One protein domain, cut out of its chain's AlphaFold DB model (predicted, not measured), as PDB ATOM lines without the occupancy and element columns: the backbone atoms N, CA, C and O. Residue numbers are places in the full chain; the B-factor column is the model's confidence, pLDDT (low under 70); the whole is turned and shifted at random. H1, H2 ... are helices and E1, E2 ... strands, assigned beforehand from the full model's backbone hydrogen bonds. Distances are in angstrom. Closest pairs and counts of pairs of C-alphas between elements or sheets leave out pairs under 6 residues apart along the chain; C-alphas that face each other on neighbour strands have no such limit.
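This is residues 22 to 142 of the 168 residues of an uncharacterized protein of Caenorhabditis elegans (UniProt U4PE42). Three small sheets follow one another along the longest axis: the antiparallel sheet E1 E7 E3 in the middle, a twisted four-stranded sheet at one end, and the pair E8 and E9 on the other side, partly face to face with the middle sheet. The short helix H2 packs between the four-stranded sheet and E3, and a long loop, residues 123 to 135, reaches out beyond E8 and E9. The printed part has 121 residues with four helices and nine strands in the order E1 E2 E3 H1 E4 E5 H2 E6 H3 E7 H4 E8 E9; under half, 59 residues, are in named elements, and the class is mixed, helices and strands. The four-stranded sheet has the order E2 E6 E4 E5, antiparallel, while E8 and E9 are parallel. It is compact, with a radius of gyration of the C-alphas of 14.7 A and spans of 47 by 33 by 19 A.

The largest sheet holds E2, residues 36 to 38, E6, residues 85 to 90 and 16.4 A long, E4, residues 59 to 62, and E5, residues 67 to 69. The next holds E1, residues 22 to 24, from C-alpha 22 at (-32.404, 28.425, 13.217), E7, residues 103 to 106, and E3, residues 45 to 48. E8, residues 117 to 122, measures 16.4 A, and E9, residues 136 to 141, measures 15.9 A and ends with C-alpha 141 at (-42.299, 20.733, 14.535). The helices are H1, residues 53 to 56, H2, residues 70 to 75, H3, residues 94 to 98, and H4, residues 109 to 113.

E6 pairs with E2 over residues 85 to 87, N 37 and O 86 being 2.8 A apart, and with E4 over residues 87 to 90, N 60 and O 89 being 2.8 A apart. E4 and E5 form a hairpin, with N 61 and O 68 at 2.8 A. E5, H2 and E6 make a split strand-helix-strand unit, two strands running the same way with E4 between them, and its crossover is right-handed. H2 is on this sheet and only grazes the sheet E1 E7 E3; the closest C-alphas of H2 and E3 are those of Arg 74 and Val 47, 5.2 A. H1 and H2 only just touch, with 3 pairs of C-alphas within 8 A, the closest those of Leu 56 and Leu 70, 5.3 A. In the second sheet N 23 and O 104 are 2.8 A apart between E1 and E7, and N 46 and O 105 are 2.8 A apart between E7 and E3. This sheet and the sheet E8 E9 form a sandwich, two sheets face to face, 9.6 A centre to centre. N 120 and O 138 of E8 and E9 are 2.8 A apart. H3 and H4 touch no helix, and the closest C-alphas of H4 and E8 are those of Gln 111 and Phe 117, 6.0 A. H2, H3 and H4 have every O i to N i+4 pair within hydrogen-bond range; H1 is too short for one.

The C-alphas farthest apart are those of Gly 31 and Ser 132, 47.7 A. The printed part has no cut, and its long links are E1 to E2 and E8 to E9. The mean pLDDT of the printed part is 89.7, with residues 130 to 132 under 70.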
ATOM      1  N   ILE A  22     -30.973  28.123  13.238       90.31
ATOM      2  CA  ILE A  22     -32.404  28.425  13.217       90.31
ATOM      3  C   ILE A  22     -32.555  29.928  13.019       90.31
ATOM      4  O   ILE A  22     -32.020  30.722  13.792       90.31
ATOM      5  N   ILE A  23     -33.288  30.306  11.979       92.25
ATOM      6  CA  ILE A  23     -33.536  31.691  11.594       92.25
ATOM      7  C   ILE A  23     -35.036  31.950  11.711       92.25
ATOM      8  O   ILE A  23     -35.827  31.421  10.933       92.25
ATOM      9  N   TRP A  24     -35.432  32.742  12.699       92.00
ATOM     10  CA  TRP A  24     -36.840  33.027  12.964       92.00
ATOM     11  C   TRP A  24     -37.398  34.095  12.027       92.00
ATOM     12  O   TRP A  24     -36.793  35.156  11.884       92.00
ATOM     13  N   LEU A  25     -38.564  33.833  11.428       93.50
ATOM     14  CA  LEU A  25     -39.139  34.718  10.411       93.50
ATOM     15  C   LEU A  25     -39.614  36.059  10.976       93.50
ATOM     16  O   LEU A  25     -39.506  37.066  10.286       93.50
ATOM     17  N   TYR A  26     -40.053  36.096  12.237       91.44
ATOM     18  CA  TYR A  26     -40.548  37.324  12.871       91.44
ATOM     19  C   TYR A  26     -39.490  38.431  13.009       91.44
ATOM     20  O   TYR A  26     -39.840  39.588  13.230       91.44
ATOM     21  N   ASN A  27     -38.201  38.101  12.859       92.31
ATOM     22  CA  ASN A  27     -37.101  39.070  12.881       92.31
ATOM     23  C   ASN A  27     -36.945  39.853  11.561       92.31
ATOM     24  O   ASN A  27     -36.081  40.732  11.477       92.31
ATOM     25  N   TYR A  28     -37.715  39.515  10.521       94.81
ATOM     26  CA  TYR A  28     -37.543  40.044   9.168       94.81
ATOM     27  C   TYR A  28     -38.777  40.822   8.702       94.81
ATOM     28  O   TYR A  28     -39.689  40.279   8.075       94.81
ATOM     29  N   ASP A  29     -38.750  42.126   8.953       95.12
ATOM     30  CA  ASP A  29     -39.682  43.118   8.429       95.12
ATOM     31  C   ASP A  29     -38.996  44.054   7.415       95.12
ATOM     32  O   ASP A  29     -37.809  43.929   7.102       95.12
ATOM     33  N   SER A  30     -39.769  44.986   6.864       94.62
ATOM     34  CA  SER A  30     -39.335  45.984   5.878       94.62
ATOM     35  C   SER A  30     -38.258  46.956   6.377       94.62
ATOM     36  O   SER A  30     -37.587  47.585   5.560       94.62
ATOM     37  N   GLY A  31     -38.068  47.078   7.690       90.81
ATOM     38  CA  GLY A  31     -37.026  47.866   8.341       90.81
ATOM     39  C   GLY A  31     -35.837  47.048   8.859       90.81
ATOM     40  O   GLY A  31     -34.897  47.639   9.397       90.81
ATOM     41  N   SER A  32     -35.832  45.717   8.709       89.75
ATOM     42  CA  SER A  32     -34.756  44.860   9.219       89.75
ATOM     43  C   SER A  32     -33.408  45.169   8.558       89.75
ATOM     44  O   SER A  32     -33.187  44.905   7.378       89.75
ATOM     45  N   THR A  33     -32.462  45.674   9.352       85.56
ATOM     46  CA  THR A  33     -31.086  45.980   8.912       85.56
ATOM     47  C   THR A  33     -30.123  44.803   9.082       85.56
ATOM     48  O   THR A  33     -29.096  44.737   8.413       85.56
ATOM     49  N   GLN A  34     -30.450  43.853   9.965       85.94
ATOM     50  CA  GLN A  34     -29.680  42.631  10.212       85.94
ATOM     51  C   GLN A  34     -30.216  41.497   9.343       85.94
ATOM     52  O   GLN A  34     -30.933  40.608   9.799       85.94
ATOM     53  N   ASN A  35     -29.904  41.577   8.055       91.62
ATOM     54  CA  ASN A  35     -30.551  40.762   7.038       91.62
ATOM     55  C   ASN A  35     -29.590  39.783   6.334       91.62
ATOM     56  O   ASN A  35     -30.008  38.994   5.491       91.62
ATOM     57  N   ILE A  36     -28.312  39.802   6.723       93.94
ATOM     58  CA  ILE A  36     -27.271  38.888   6.252       93.94
ATOM     59  C   ILE A  36     -27.002  37.853   7.343       93.94
ATOM     60  O   ILE A  36     -26.597  38.197   8.453       93.94
ATOM     61  N   VAL A  37     -27.199  36.578   7.022       92.81
ATOM     62  CA  VAL A  37     -26.957  35.460   7.938       92.81
ATOM     63  C   VAL A  37     -25.798  34.618   7.407       92.81
ATOM     64  O   VAL A  37     -25.926  34.054   6.324       92.81
ATOM     65  N   PRO A  38     -24.672  34.486   8.129       92.50
ATOM     66  CA  PRO A  38     -23.570  33.641   7.680       92.50
ATOM     67  C   PRO A  38     -23.978  32.165   7.729       92.50
ATOM     68  O   PRO A  38     -24.542  31.702   8.725       92.50
ATOM     69  N   VAL A  39     -23.690  31.440   6.651       92.88
ATOM     70  CA  VAL A  39     -24.014  30.018   6.458       92.88
ATOM     71  C   VAL A  39     -22.898  29.339   5.662       92.88
ATOM     72  O   VAL A  39     -22.013  30.006   5.135       92.88
ATOM     73  N   GLU A  40     -22.925  28.014   5.553       92.88
ATOM     74  CA  GLU A  40     -21.945  27.285   4.746       92.88
ATOM     75  C   GLU A  40     -22.409  27.143   3.294       92.88
ATOM     76  O   GLU A  40     -23.552  26.761   3.026       92.88
ATOM     77  N   ASN A  41     -21.499  27.371   2.346       94.06
ATOM     78  CA  ASN A  41     -21.719  26.950   0.968       94.06
ATOM     79  C   ASN A  41     -21.913  25.423   0.915       94.06
ATOM     80  O   ASN A  41     -21.112  24.668   1.466       94.06
ATOM     81  N   GLY A  42     -22.973  24.966   0.249       93.56
ATOM     82  CA  GLY A  42     -23.365  23.559   0.192       93.56
ATOM     83  C   GLY A  42     -24.326  23.111   1.297       93.56
ATOM     84  O   GLY A  42     -24.773  21.964   1.252       93.56
ATOM     85  N   ALA A  43     -24.687  23.979   2.248       94.62
ATOM     86  CA  ALA A  43     -25.774  23.722   3.196       94.62
ATOM     87  C   ALA A  43     -27.140  23.587   2.497       94.62
ATOM     88  O   ALA A  43     -27.311  23.993   1.345       94.62
ATOM     89  N   LYS A  44     -28.139  23.051   3.209       94.94
ATOM     90  CA  LYS A  44     -29.540  22.987   2.772       94.94
ATOM     91  C   LYS A  44     -30.430  23.843   3.669       94.94
ATOM     92  O   LYS A  44     -30.215  23.913   4.879       94.94
ATOM     93  N   LEU A  45     -31.438  24.474   3.068       94.69
ATOM     94  CA  LEU A  45     -32.488  25.202   3.781       94.69
ATOM     95  C   LEU A  45     -33.735  24.336   3.882       94.69
ATOM     96  O   LEU A  45     -34.208  23.793   2.888       94.69
ATOM     97  N   HIS A  46     -34.317  24.306   5.073       93.69
ATOM     98  CA  HIS A  46     -35.615  23.711   5.334       93.69
ATOM     99  C   HIS A  46     -36.526  24.770   5.946       93.69
ATOM    100  O   HIS A  46     -36.231  25.326   7.004       93.69
ATOM    101  N   VAL A  47     -37.635  25.062   5.273       93.31
ATOM    102  CA  VAL A  47     -38.637  26.011   5.765       93.31
ATOM    103  C   VAL A  47     -39.649  25.253   6.616       93.31
ATOM    104  O   VAL A  47     -40.293  24.316   6.142       93.31
ATOM    105  N   ALA A  48     -39.797  25.668   7.869       90.81
ATOM    106  CA  ALA A  48     -40.764  25.121   8.810       90.81
ATOM    107  C   ALA A  48     -41.711  26.245   9.248       90.81
ATOM    108  O   ALA A  48     -41.373  27.061  10.104       90.81
ATOM    109  N   SER A  49     -42.887  26.321   8.619       89.69
ATOM    110  CA  SER A  49     -43.874  27.372   8.874       89.69
ATOM    111  C   SER A  49     -45.295  26.925   8.514       89.69
ATOM    112  O   SER A  49     -45.513  26.358   7.440       89.69
ATOM    113  N   ASN A  50     -46.244  27.268   9.393       88.50
ATOM    114  CA  ASN A  50     -47.693  27.218   9.152       88.50
ATOM    115  C   ASN A  50     -48.276  28.605   8.824       88.50
ATOM    116  O   ASN A  50     -49.496  28.770   8.793       88.50
ATOM    117  N   ASP A  51     -47.427  29.618   8.642       89.25
ATOM    118  CA  ASP A  51     -47.874  30.974   8.345       89.25
ATOM    119  C   ASP A  51     -48.525  31.021   6.950       89.25
ATOM    120  O   ASP A  51     -48.275  30.173   6.085       89.25
ATOM    121  N   ASN A  52     -49.387  32.017   6.725       91.62
ATOM    122  CA  ASN A  52     -50.094  32.156   5.453       91.62
ATOM    123  C   ASN A  52     -49.091  32.271   4.292       91.62
ATOM    124  O   ASN A  52     -48.164  33.079   4.341       91.62
ATOM    125  N   VAL A  53     -49.306  31.497   3.224       93.25
ATOM    126  CA  VAL A  53     -48.453  31.498   2.027       93.25
ATOM    127  C   VAL A  53     -48.271  32.901   1.441       93.25
ATOM    128  O   VAL A  53     -47.179  33.231   0.990       93.25
ATOM    129  N   THR A  54     -49.291  33.759   1.521       95.31
ATOM    130  CA  THR A  54     -49.197  35.145   1.047       95.31
ATOM    131  C   THR A  54     -48.224  35.976   1.881       95.31
ATOM    132  O   THR A  54     -47.558  36.853   1.342       95.31
ATOM    133  N   LEU A  55     -48.070  35.691   3.176       95.56
ATOM    134  CA  LEU A  55     -47.054  36.327   4.017       95.56
ATOM    135  C   LEU A  55     -45.657  35.799   3.676       95.56
ATOM    136  O   LEU A  55     -44.724  36.585   3.551       95.56
ATOM    137  N   LEU A  56     -45.519  34.491   3.437       95.94
ATOM    138  CA  LEU A  56     -44.240  33.883   3.043       95.94
ATOM    139  C   LEU A  56     -43.730  34.409   1.690       95.94
ATOM    140  O   LEU A  56     -42.528  34.577   1.518       95.94
ATOM    141  N   GLN A  57     -44.625  34.742   0.756       97.19
ATOM    142  CA  GLN A  57     -44.274  35.365  -0.530       97.19
ATOM    143  C   GLN A  57     -43.598  36.735  -0.389       97.19
ATOM    144  O   GLN A  57     -42.835  37.147  -1.266       97.19
ATOM    145  N   ASN A  58     -43.863  37.435   0.716       97.69
ATOM    146  CA  ASN A  58     -43.270  38.735   1.017       97.69
ATOM    147  C   ASN A  58     -41.873  38.625   1.647       97.69
ATOM    148  O   ASN A  58     -41.214  39.647   1.813       97.69
ATOM    149  N   ILE A  59     -41.404  37.411   1.962       97.69
ATOM    150  CA  ILE A  59     -40.045  37.147   2.440       97.69
ATOM    151  C   ILE A  59     -39.257  36.496   1.308       97.69
ATOM    152  O   ILE A  59     -39.670  35.477   0.754       97.69
ATOM    153  N   LYS A  60     -38.104  37.065   0.962       97.19
ATOM    154  CA  LYS A  60     -37.209  36.543  -0.072       97.19
ATOM    155  C   LYS A  60     -35.864  36.158   0.512       97.19
ATOM    156  O   LYS A  60     -35.324  36.863   1.363       97.19
ATOM    157  N   ILE A  61     -35.319  35.062  -0.001       96.44
ATOM    158  CA  ILE A  61     -34.011  34.521   0.343       96.44
ATOM    159  C   ILE A  61     -33.137  34.551  -0.906       96.44
ATOM    160  O   ILE A  61     -33.510  33.990  -1.932       96.44
ATOM    161  N   ASP A  62     -31.966  35.167  -0.808       96.19
ATOM    162  CA  ASP A  62     -30.877  34.968  -1.759       96.19
ATOM    163  C   ASP A  62     -29.793  34.115  -1.100       96.19
ATOM    164  O   ASP A  62     -29.202  34.492  -0.085       96.19
ATOM    165  N   ALA A  63     -29.566  32.944  -1.686       94.69
ATOM    166  CA  ALA A  63     -28.569  31.975  -1.250       94.69
ATOM    167  C   ALA A  63     -27.356  31.905  -2.197       94.69
ATOM    168  O   ALA A  63     -26.587  30.942  -2.146       94.69
ATOM    169  N   GLY A  64     -27.173  32.908  -3.062       92.88
ATOM    170  CA  GLY A  64     -26.129  32.974  -4.092       92.88
ATOM    171  C   GLY A  64     -26.607  32.601  -5.499       92.88
ATOM    172  O   GLY A  64     -25.788  32.512  -6.410       92.88
ATOM    173  N   LEU A  65     -27.912  32.371  -5.681       85.75
ATOM    174  CA  LEU A  65     -28.545  32.023  -6.964       85.75
ATOM    175  C   LEU A  65     -29.576  33.072  -7.414       85.75
ATOM    176  O   LEU A  65     -30.265  32.871  -8.414       85.75
ATOM    177  N   GLY A  66     -29.677  34.188  -6.685       91.88
ATOM    178  CA  GLY A  66     -30.726  35.186  -6.843       91.88
ATOM    179  C   GLY A  66     -31.847  35.005  -5.822       91.88
ATOM    180  O   GLY A  66     -32.007  33.951  -5.203       91.88
ATOM    181  N   ALA A  67     -32.623  36.071  -5.632       94.88
ATOM    182  CA  ALA A  67     -33.683  36.118  -4.636       94.88
ATOM    183  C   ALA A  67     -34.896  35.261  -5.042       94.88
ATOM    184  O   ALA A  67     -35.515  35.496  -6.082       94.88
ATOM    185  N   VAL A  68     -35.273  34.322  -4.174       96.06
ATOM    186  CA  VAL A  68     -36.425  33.417  -4.306       96.06
ATOM    187  C   VAL A  68     -37.372  33.655  -3.129       96.06
ATOM    188  O   VAL A  68     -36.911  33.892  -2.012       96.06
ATOM    189  N   SER A  69     -38.688  33.631  -3.349       96.62
ATOM    190  CA  SER A  69     -39.645  33.821  -2.252       96.62
ATOM    191  C   SER A  69     -39.715  32.590  -1.344       96.62
ATOM    192  O   SER A  69     -39.482  31.456  -1.767       96.62
ATOM    193  N   LEU A  70     -40.007  32.794  -0.062       95.81
ATOM    194  CA  LEU A  70     -39.896  31.737   0.941       95.81
ATOM    195  C   LEU A  70     -40.914  30.602   0.732       95.81
ATOM    196  O   LEU A  70     -40.627  29.449   1.057       95.81
ATOM    197  N   ASP A  71     -42.074  30.899   0.140       94.94
ATOM    198  CA  ASP A  71     -43.045  29.886  -0.284       94.94
ATOM    199  C   ASP A  71     -42.480  28.963  -1.374       94.94
ATOM    200  O   ASP A  71     -42.685  27.752  -1.310       94.94
ATOM    201  N   GLN A  72     -41.712  29.508  -2.320       94.62
ATOM    202  CA  GLN A  72     -41.033  28.727  -3.355       94.62
ATOM    203  C   GLN A  72     -39.916  27.871  -2.757       94.62
ATOM    204  O   GLN A  72     -39.807  26.695  -3.098       94.62
ATOM    205  N   VAL A  73     -39.124  28.419  -1.823       92.81
ATOM    206  CA  VAL A  73     -38.091  27.651  -1.101       92.81
ATOM    207  C   VAL A  73     -38.717  26.452  -0.387       92.81
ATOM    208  O   VAL A  73     -38.191  25.346  -0.480       92.81
ATOM    209  N   ARG A  74     -39.874  26.633   0.266       89.25
ATOM    210  CA  ARG A  74     -40.605  25.549   0.948       89.25
ATOM    211  C   ARG A  74     -41.002  24.407   0.005       89.25
ATOM    212  O   ARG A  74     -41.086  23.263   0.442       89.25
ATOM    213  N   SER A  75     -41.255  24.702  -1.267       87.31
ATOM    214  CA  SER A  75     -41.621  23.705  -2.280       87.31
ATOM    215  C   SER A  75     -40.423  22.960  -2.882       87.31
ATOM    216  O   SER A  75     -40.624  21.985  -3.605       87.31
ATOM    217  N   ILE A  76     -39.188  23.386  -2.600       87.38
ATOM    218  CA  ILE A  76     -37.963  22.776  -3.126       87.38
ATOM    219  C   ILE A  76     -37.366  21.864  -2.048       87.38
ATOM    220  O   ILE A  76     -36.835  22.335  -1.048       87.38
ATOM    221  N   ALA A  77     -37.422  20.548  -2.268       76.12
ATOM    222  CA  ALA A  77     -36.977  19.552  -1.286       76.12
ATOM    223  C   ALA A  77     -35.488  19.677  -0.896       76.12
ATOM    224  O   ALA A  77     -35.131  19.433   0.253       76.12
ATOM    225  N   ASP A  78     -34.633  20.088  -1.839       83.00
ATOM    226  CA  ASP A  78     -33.179  20.193  -1.670       83.00
ATOM    227  C   ASP A  78     -32.667  21.601  -2.011       83.00
ATOM    228  O   ASP A  78     -31.762  21.770  -2.833       83.00
ATOM    229  N   PHE A  79     -33.255  22.642  -1.414       93.38
ATOM    230  CA  PHE A  79     -32.794  24.011  -1.652       93.38
ATOM    231  C   PHE A  79     -31.380  24.207  -1.081       93.38
ATOM    232  O   PHE A  79     -31.195  24.330   0.133       93.38
ATOM    233  N   LYS A  80     -30.370  24.208  -1.961       93.62
ATOM    234  CA  LYS A  80     -28.952  24.312  -1.596       93.62
ATOM    235  C   LYS A  80     -28.464  25.755  -1.561       93.62
ATOM    236  O   LYS A  80     -28.712  26.538  -2.477       93.62
ATOM    237  N   VAL A  81     -27.671  26.065  -0.543       94.50
ATOM    238  CA  VAL A  81     -26.903  27.306  -0.463       94.50
ATOM    239  C   VAL A  81     -25.724  27.237  -1.427       94.50
ATOM    240  O   VAL A  81     -24.965  26.273  -1.400       94.50
ATOM    241  N   SER A  82     -25.550  28.274  -2.246       94.62
ATOM    242  CA  SER A  82     -24.440  28.413  -3.205       94.62
ATOM    243  C   SER A  82     -23.467  29.545  -2.837       94.62
ATOM    244  O   SER A  82     -22.689  30.014  -3.663       94.62
ATOM    245  N   SER A  83     -23.526  30.024  -1.596       93.00
ATOM    246  CA  SER A  83     -22.708  31.110  -1.054       93.00
ATOM    247  C   SER A  83     -22.461  30.910   0.448       93.00
ATOM    248  O   SER A  83     -23.021  30.008   1.060       93.00
ATOM    249  N   ASN A  84     -21.613  31.740   1.058       93.12
ATOM    250  CA  ASN A  84     -21.319  31.662   2.499       93.12
ATOM    251  C   ASN A  84     -22.231  32.569   3.354       93.12
ATOM    252  O   ASN A  84     -21.927  32.876   4.508       93.12
ATOM    253  N   GLN A  85     -23.329  33.059   2.779       93.81
ATOM    254  CA  GLN A  85     -24.282  33.929   3.460       93.81
ATOM    255  C   GLN A  85     -25.677  33.792   2.848       93.81
ATOM    256  O   GLN A  85     -25.819  33.603   1.648       93.81
ATOM    257  N   LEU A  86     -26.713  33.935   3.664       94.44
ATOM    258  CA  LEU A  86     -28.078  34.152   3.203       94.44
ATOM    259  C   LEU A  86     -28.397  35.630   3.327       94.44
ATOM    260  O   LEU A  86     -28.177  36.219   4.386       94.44
ATOM    261  N   ILE A  87     -28.945  36.213   2.269       96.12
ATOM    262  CA  ILE A  87     -29.553  37.538   2.331       96.12
ATOM    263  C   ILE A  87     -31.055  37.324   2.425       96.12
ATOM    264  O   ILE A  87     -31.668  36.741   1.534       96.12
ATOM    265  N   ILE A  88     -31.644  37.786   3.517       96.94
ATOM    266  CA  ILE A  88     -33.079  37.710   3.768       96.94
ATOM    267  C   ILE A  88     -33.640  39.110   3.576       96.94
ATOM    268  O   ILE A  88     -33.076  40.084   4.060       96.94
ATOM    269  N   THR A  89     -34.723  39.250   2.834       96.62
ATOM    270  CA  THR A  89     -35.406  40.537   2.663       96.62
ATOM    271  C   THR A  89     -36.893  40.333   2.848       96.62
ATOM    272  O   THR A  89     -37.412  39.264   2.538       96.62
ATOM    273  N   SER A  90     -37.572  41.339   3.386       96.81
ATOM    274  CA  SER A  90     -38.998  41.274   3.674       96.81
ATOM    275  C   SER A  90     -39.661  42.585   3.286       96.81
ATOM    276  O   SER A  90     -39.076  43.653   3.444       96.81
ATOM    277  N   THR A  91     -40.880  42.506   2.764       97.31
ATOM    278  CA  THR A  91     -41.748  43.669   2.524       97.31
ATOM    279  C   THR A  91     -42.858  43.793   3.565       97.31
ATOM    280  O   THR A  91     -43.714  44.665   3.439       97.31
ATOM    281  N   LEU A  92     -42.862  42.934   4.589       96.44
ATOM    282  CA  LEU A  92     -43.854  42.959   5.661       96.44
ATOM    283  C   LEU A  92     -43.646  44.176   6.572       96.44
ATOM    284  O   LEU A  92     -42.514  44.568   6.861       96.44
ATOM    285  N   ASP A  93     -44.729  44.774   7.057       96.31
ATOM    286  CA  ASP A  93     -44.643  45.757   8.136       96.31
ATOM    287  C   ASP A  93     -44.275  45.071   9.472       96.31
ATOM    288  O   ASP A  93     -44.559  43.880   9.647       96.31
ATOM    289  N   PRO A  94     -43.647  45.788  10.426       92.62
ATOM    290  CA  PRO A  94     -43.187  45.185  11.679       92.62
ATOM    291  C   PRO A  94     -44.293  44.487  12.494       92.62
ATOM    292  O   PRO A  94     -44.063  43.359  12.935       92.62
ATOM    293  N   PRO A  95     -45.504  45.064  12.667       91.44
ATOM    294  CA  PRO A  95     -46.619  44.358  13.303       91.44
ATOM    295  C   PRO A  95     -46.973  43.033  12.623       91.44
ATOM    296  O   PRO A  95     -47.158  42.031  13.313       91.44
ATOM    297  N   THR A  96     -47.032  43.001  11.289       92.25
ATOM    298  CA  THR A  96     -47.318  41.769  10.541       92.25
ATOM    299  C   THR A  96     -46.196  40.743  10.679       92.25
ATOM    300  O   THR A  96     -46.479  39.585  10.991       92.25
ATOM    301  N   SER A  97     -44.931  41.146  10.514       92.06
ATOM    302  CA  SER A  97     -43.774  40.253  10.696       92.06
ATOM    303  C   SER A  97     -43.756  39.639  12.093       92.06
ATOM    304  O   SER A  97     -43.576  38.432  12.240       92.06
ATOM    305  N   ALA A  98     -44.051  40.437  13.122       89.44
ATOM    306  CA  ALA A  98     -44.140  39.951  14.488       89.44
ATOM    307  C   ALA A  98     -45.164  38.809  14.623       89.44
ATOM    308  O   ALA A  98     -44.988  37.917  15.433       89.44
ATOM    309  N   THR A  99     -46.223  38.728  13.819       87.81
ATOM    310  CA  THR A  99     -47.170  37.601  13.950       87.81
ATOM    311  C   THR A  99     -46.620  36.250  13.476       87.81
ATOM    312  O   THR A  99     -47.194  35.222  13.841       87.81
ATOM    313  N   LEU A 100     -45.515  36.236  12.718       89.56
ATOM    314  CA  LEU A 100     -44.958  35.026  12.116       89.56
ATOM    315  C   LEU A 100     -44.396  34.062  13.158       89.56
ATOM    316  O   LEU A 100     -43.694  34.435  14.097       89.56
ATOM    317  N   THR A 101     -44.674  32.783  12.948       87.50
ATOM    318  CA  THR A 101     -44.290  31.696  13.860       87.50
ATOM    319  C   THR A 101     -43.255  30.753  13.258       87.50
ATOM    320  O   THR A 101     -42.611  29.984  13.975       87.50
ATOM    321  N   GLY A 102     -43.083  30.813  11.939       89.88
ATOM    322  CA  GLY A 102     -42.158  29.979  11.205       89.88
ATOM    323  C   GLY A 102     -40.689  30.315  11.431       89.88
ATOM    324  O   GLY A 102     -40.303  31.378  11.931       89.88
ATOM    325  N   PHE A 103     -39.848  29.384  10.999       91.81
ATOM    326  CA  PHE A 103     -38.401  29.530  10.985       91.81
ATOM    327  C   PHE A 103     -37.784  28.764   9.810       91.81
ATOM    328  O   PHE A 103     -38.372  27.834   9.254       91.81
ATOM    329  N   ILE A 104     -36.569  29.156   9.443       94.12
ATOM    330  CA  ILE A 104     -35.716  28.436   8.501       94.12
ATOM    331  C   ILE A 104     -34.687  27.667   9.320       94.12
ATOM    332  O   ILE A 104     -33.996  28.243  10.161       94.12
ATOM    333  N   TYR A 105     -34.586  26.369   9.072       94.12
ATOM    334  CA  TYR A 105     -33.483  25.549   9.542       94.12
ATOM    335  C   TYR A 105     -32.443  25.439   8.430       94.12
ATOM    336  O   TYR A 105     -32.762  25.013   7.321       94.12
ATOM    337  N   VAL A 106     -31.209  25.835   8.722       94.50
ATOM    338  CA  VAL A 106     -30.076  25.720   7.803       94.50
ATOM    339  C   VAL A 106     -29.142  24.651   8.339       94.50
ATOM    340  O   VAL A 106     -28.649  24.769   9.464       94.50
ATOM    341  N   THR A 107     -28.911  23.605   7.552       94.38
ATOM    342  CA  THR A 107     -27.952  22.552   7.902       94.38
ATOM    343  C   THR A 107     -26.518  23.073   7.807       94.38
ATOM    344  O   THR A 107     -26.256  24.113   7.207       94.38
ATOM    345  N   THR A 108     -25.555  22.305   8.303       93.38
ATOM    346  CA  THR A 108     -24.168  22.437   7.826       93.38
ATOM    347  C   THR A 108     -24.036  21.827   6.425       93.38
ATOM    348  O   THR A 108     -24.891  21.043   5.992       93.38
ATOM    349  N   ALA A 109     -22.971  22.145   5.692       93.12
ATOM    350  CA  ALA A 109     -22.650  21.512   4.416       93.12
ATOM    351  C   ALA A 109     -22.338  20.020   4.599       93.12
ATOM    352  O   ALA A 109     -22.693  19.202   3.755       93.12
ATOM    353  N   ALA A 110     -21.721  19.628   5.715       91.88
ATOM    354  CA  ALA A 110     -21.488  18.214   6.000       91.88
ATOM    355  C   ALA A 110     -22.793  17.454   6.257       91.88
ATOM    356  O   ALA A 110     -22.992  16.396   5.674       91.88
ATOM    357  N   GLN A 111     -23.709  18.022   7.047       92.31
ATOM    358  CA  GLN A 111     -25.046  17.458   7.254       92.31
ATOM    359  C   GLN A 111     -25.824  17.350   5.935       92.31
ATOM    360  O   GLN A 111     -26.477  16.346   5.684       92.31
ATOM    361  N   ALA A 112     -25.719  18.355   5.061       92.81
ATOM    362  CA  ALA A 112     -26.363  18.344   3.747       92.81
ATOM    363  C   ALA A 112     -25.850  17.239   2.804       92.81
ATOM    364  O   ALA A 112     -26.583  16.836   1.895       92.81
ATOM    365  N   ASN A 113     -24.605  16.795   2.991       91.75
ATOM    366  CA  ASN A 113     -23.943  15.768   2.183       91.75
ATOM    367  C   ASN A 113     -23.919  14.385   2.866       91.75
ATOM    368  O   ASN A 113     -23.406  13.430   2.282       91.75
ATOM    369  N   ASP A 114     -24.455  14.264   4.083       90.12
ATOM    370  CA  ASP A 114     -24.552  13.005   4.815       90.12
ATOM    371  C   ASP A 114     -25.860  12.287   4.464       90.12
ATOM    372  O   ASP A 114     -26.951  12.712   4.839       90.12
ATOM    373  N   ASN A 115     -25.750  11.152   3.772       88.75
ATOM    374  CA  ASN A 115     -26.900  10.332   3.375       88.75
ATOM    375  C   ASN A 115     -27.635   9.681   4.563       88.75
ATOM    376  O   ASN A 115     -28.703   9.102   4.378       88.75
ATOM    377  N   THR A 116     -27.066   9.737   5.769       88.88
ATOM    378  CA  THR A 116     -27.688   9.267   7.013       88.88
ATOM    379  C   THR A 116     -28.326  10.400   7.822       88.88
ATOM    380  O   THR A 116     -28.974  10.136   8.839       88.88
ATOM    381  N   PHE A 117     -28.182  11.649   7.370       88.69
ATOM    382  CA  PHE A 117     -28.800  12.823   7.967       88.69
ATOM    383  C   PHE A 117     -30.081  13.201   7.216       88.69
ATOM    384  O   PHE A 117     -30.117  13.284   5.990       88.69
ATOM    385  N   SER A 118     -31.157  13.447   7.958       89.06
ATOM    386  CA  SER A 118     -32.459  13.814   7.397       89.06
ATOM    387  C   SER A 118     -33.116  14.921   8.210       89.06
ATOM    388  O   SER A 118     -32.983  14.981   9.432       89.06
ATOM    389  N   VAL A 119     -33.850  15.796   7.528       89.62
ATOM    390  CA  VAL A 119     -34.646  16.851   8.155       89.62
ATOM    391  C   VAL A 119     -36.088  16.681   7.714       89.62
ATOM    392  O   VAL A 119     -36.373  16.671   6.518       89.62
ATOM    393  N   THR A 120     -36.996  16.576   8.677       88.00
ATOM    394  CA  THR A 120     -38.421  16.385   8.410       88.00
ATOM    395  C   THR A 120     -39.231  17.468   9.094       88.00
ATOM    396  O   THR A 120     -39.269  17.542  10.322       88.00
ATOM    397  N   THR A 121     -39.923  18.288   8.307       86.38
ATOM    398  CA  THR A 121     -40.934  19.216   8.825       86.38
ATOM    399  C   THR A 121     -42.208  18.449   9.164       86.38
ATOM    400  O   THR A 121     -42.647  17.610   8.377       86.38
ATOM    401  N   VAL A 122     -42.795  18.717  10.328       81.62
ATOM    402  CA  VAL A 122     -44.025  18.092  10.829       81.62
ATOM    403  C   VAL A 122     -45.058  19.189  11.056       81.62
ATOM    404  O   VAL A 122     -45.020  19.887  12.065       81.62
ATOM    405  N   ASP A 123     -45.938  19.319  10.069       76.81
ATOM    406  CA  ASP A 123     -47.068  20.245   9.950       76.81
ATOM    407  C   ASP A 123     -48.428  19.586  10.214       76.81
ATOM    408  O   ASP A 123     -49.416  20.277  10.452       76.81
ATOM    409  N   ASP A 124     -48.453  18.256  10.243       73.38
ATOM    410  CA  ASP A 124     -49.586  17.416  10.631       73.38
ATOM    411  C   ASP A 124     -49.051  16.070  11.169       73.38
ATOM    412  O   ASP A 124     -47.836  15.879  11.300       73.38
ATOM    413  N   LEU A 125     -49.928  15.114  11.473       72.19
ATOM    414  CA  LEU A 125     -49.571  13.752  11.852       72.19
ATOM    415  C   LEU A 125     -48.665  13.107  10.786       72.19
ATOM    416  O   LEU A 125     -49.090  12.837   9.663       72.19
ATOM    417  N   LYS A 126     -47.415  12.806  11.159       74.94
ATOM    418  CA  LYS A 126     -46.447  12.102  10.304       74.94
ATOM    419  C   LYS A 126     -45.925  10.843  10.978       74.94
ATOM    420  O   LYS A 126     -45.478  10.874  12.122       74.94
ATOM    421  N   THR A 127     -45.924   9.743  10.232       76.69
ATOM    422  CA  THR A 127     -45.214   8.520  10.609       76.69
ATOM    423  C   THR A 127     -43.794   8.590  10.066       76.69
ATOM    424  O   THR A 127     -43.594   8.753   8.863       76.69
ATOM    425  N   LEU A 128     -42.807   8.468  10.952       74.31
ATOM    426  CA  LEU A 128     -41.398   8.388  10.581       74.31
ATOM    427  C   LEU A 128     -40.944   6.937  10.722       74.31
ATOM    428  O   LEU A 128     -41.123   6.325  11.772       74.31
ATOM    429  N   SER A 129     -40.360   6.386   9.663       71.50
ATOM    430  CA  SER A 129     -39.798   5.036   9.667       71.50
ATOM    431  C   SER A 129     -38.348   5.101   9.221       71.50
ATOM    432  O   SER A 129     -38.048   5.621   8.149       71.50
ATOM    433  N   ILE A 130     -37.450   4.572  10.049       69.38
ATOM    434  CA  ILE A 130     -36.018   4.484   9.765       69.38
ATOM    435  C   ILE A 130     -35.727   3.019   9.455       69.38
ATOM    436  O   ILE A 130     -35.879   2.162  10.321       69.38
ATOM    437  N   THR A 131     -35.389   2.717   8.202       59.34
ATOM    438  CA  THR A 131     -35.467   1.339   7.694       59.34
ATOM    439  C   THR A 131     -34.218   0.494   7.971       59.34
ATOM    440  O   THR A 131     -34.336  -0.723   7.990       59.34
ATOM    441  N   SER A 132     -33.048   1.095   8.237       59.09
ATOM    442  CA  SER A 132     -31.863   0.410   8.800       59.09
ATOM    443  C   SER A 132     -30.664   1.359   8.931       59.09
ATOM    444  O   SER A 132     -30.460   2.198   8.055       59.09
ATOM    445  N   GLY A 133     -29.815   1.154   9.946       70.62
ATOM    446  CA  GLY A 133     -28.512   1.818  10.099       70.62
ATOM    447  C   GLY A 133     -28.477   2.954  11.130       70.62
ATOM    448  O   GLY A 133     -29.502   3.371  11.666       70.62
ATOM    449  N   LYS A 134     -27.269   3.459  11.421       78.50
ATOM    450  CA  LYS A 134     -27.080   4.679  12.223       78.50
ATOM    451  C   LYS A 134     -27.531   5.869  11.378       78.50
ATOM    452  O   LYS A 134     -26.995   6.064  10.294       78.50
ATOM    453  N   SER A 135     -28.500   6.633  11.866       83.12
ATOM    454  CA  SER A 135     -29.011   7.827  11.191       83.12
ATOM    455  C   SER A 135     -29.292   8.932  12.198       83.12
ATOM    456  O   SER A 135     -29.496   8.675  13.386       83.12
ATOM    457  N   THR A 136     -29.274  10.168  11.710       85.56
ATOM    458  CA  THR A 136     -29.644  11.356  12.474       85.56
ATOM    459  C   THR A 136     -30.833  12.010  11.788       85.56
ATOM    460  O   THR A 136     -30.755  12.384  10.620       85.56
ATOM    461  N   SER A 137     -31.932  12.169  12.518       86.94
ATOM    462  CA  SER A 137     -33.123  12.854  12.018       86.94
ATOM    463  C   SER A 137     -33.423  14.082  12.861       86.94
ATOM    464  O   SER A 137     -33.567  13.996  14.079       86.94
ATOM    465  N   VAL A 138     -33.553  15.227  12.199       86.81
ATOM    466  CA  VAL A 138     -34.018  16.478  12.795       86.81
ATOM    467  C   VAL A 138     -35.490  16.652  12.455       86.81
ATOM    468  O   VAL A 138     -35.871  16.704  11.289       86.81
ATOM    469  N   VAL A 139     -36.328  16.758  13.483       86.50
ATOM    470  CA  VAL A 139     -37.771  16.951  13.325       86.50
ATOM    471  C   VAL A 139     -38.116  18.414  13.583       86.50
ATOM    472  O   VAL A 139     -37.976  18.909  14.703       86.50
ATOM    473  N   LEU A 140     -38.577  19.112  12.548       86.94
ATOM    474  CA  LEU A 140     -39.003  20.506  12.630       86.94
ATOM    475  C   LEU A 140     -40.509  20.550  12.885       86.94
ATOM    476  O   LEU A 140     -41.309  20.500  11.956       86.94
ATOM    477  N   ASN A 141     -40.894  20.611  14.155       81.81
ATOM    478  CA  ASN A 141     -42.299  20.733  14.535       81.81
ATOM    479  C   ASN A 141     -42.819  22.153  14.255       81.81
ATOM    480  O   ASN A 141     -42.255  23.133  14.760       81.81
ATOM    481  N   THR A 142     -43.902  22.234  13.484       78.44
ATOM    482  CA  THR A 142     -44.677  23.444  13.221       78.44
ATOM    483  C   THR A 142     -46.056  23.325  13.901       78.44
ATOM    484  O   THR A 142     -47.017  22.865  13.293       78.44
TER     485      THR A 142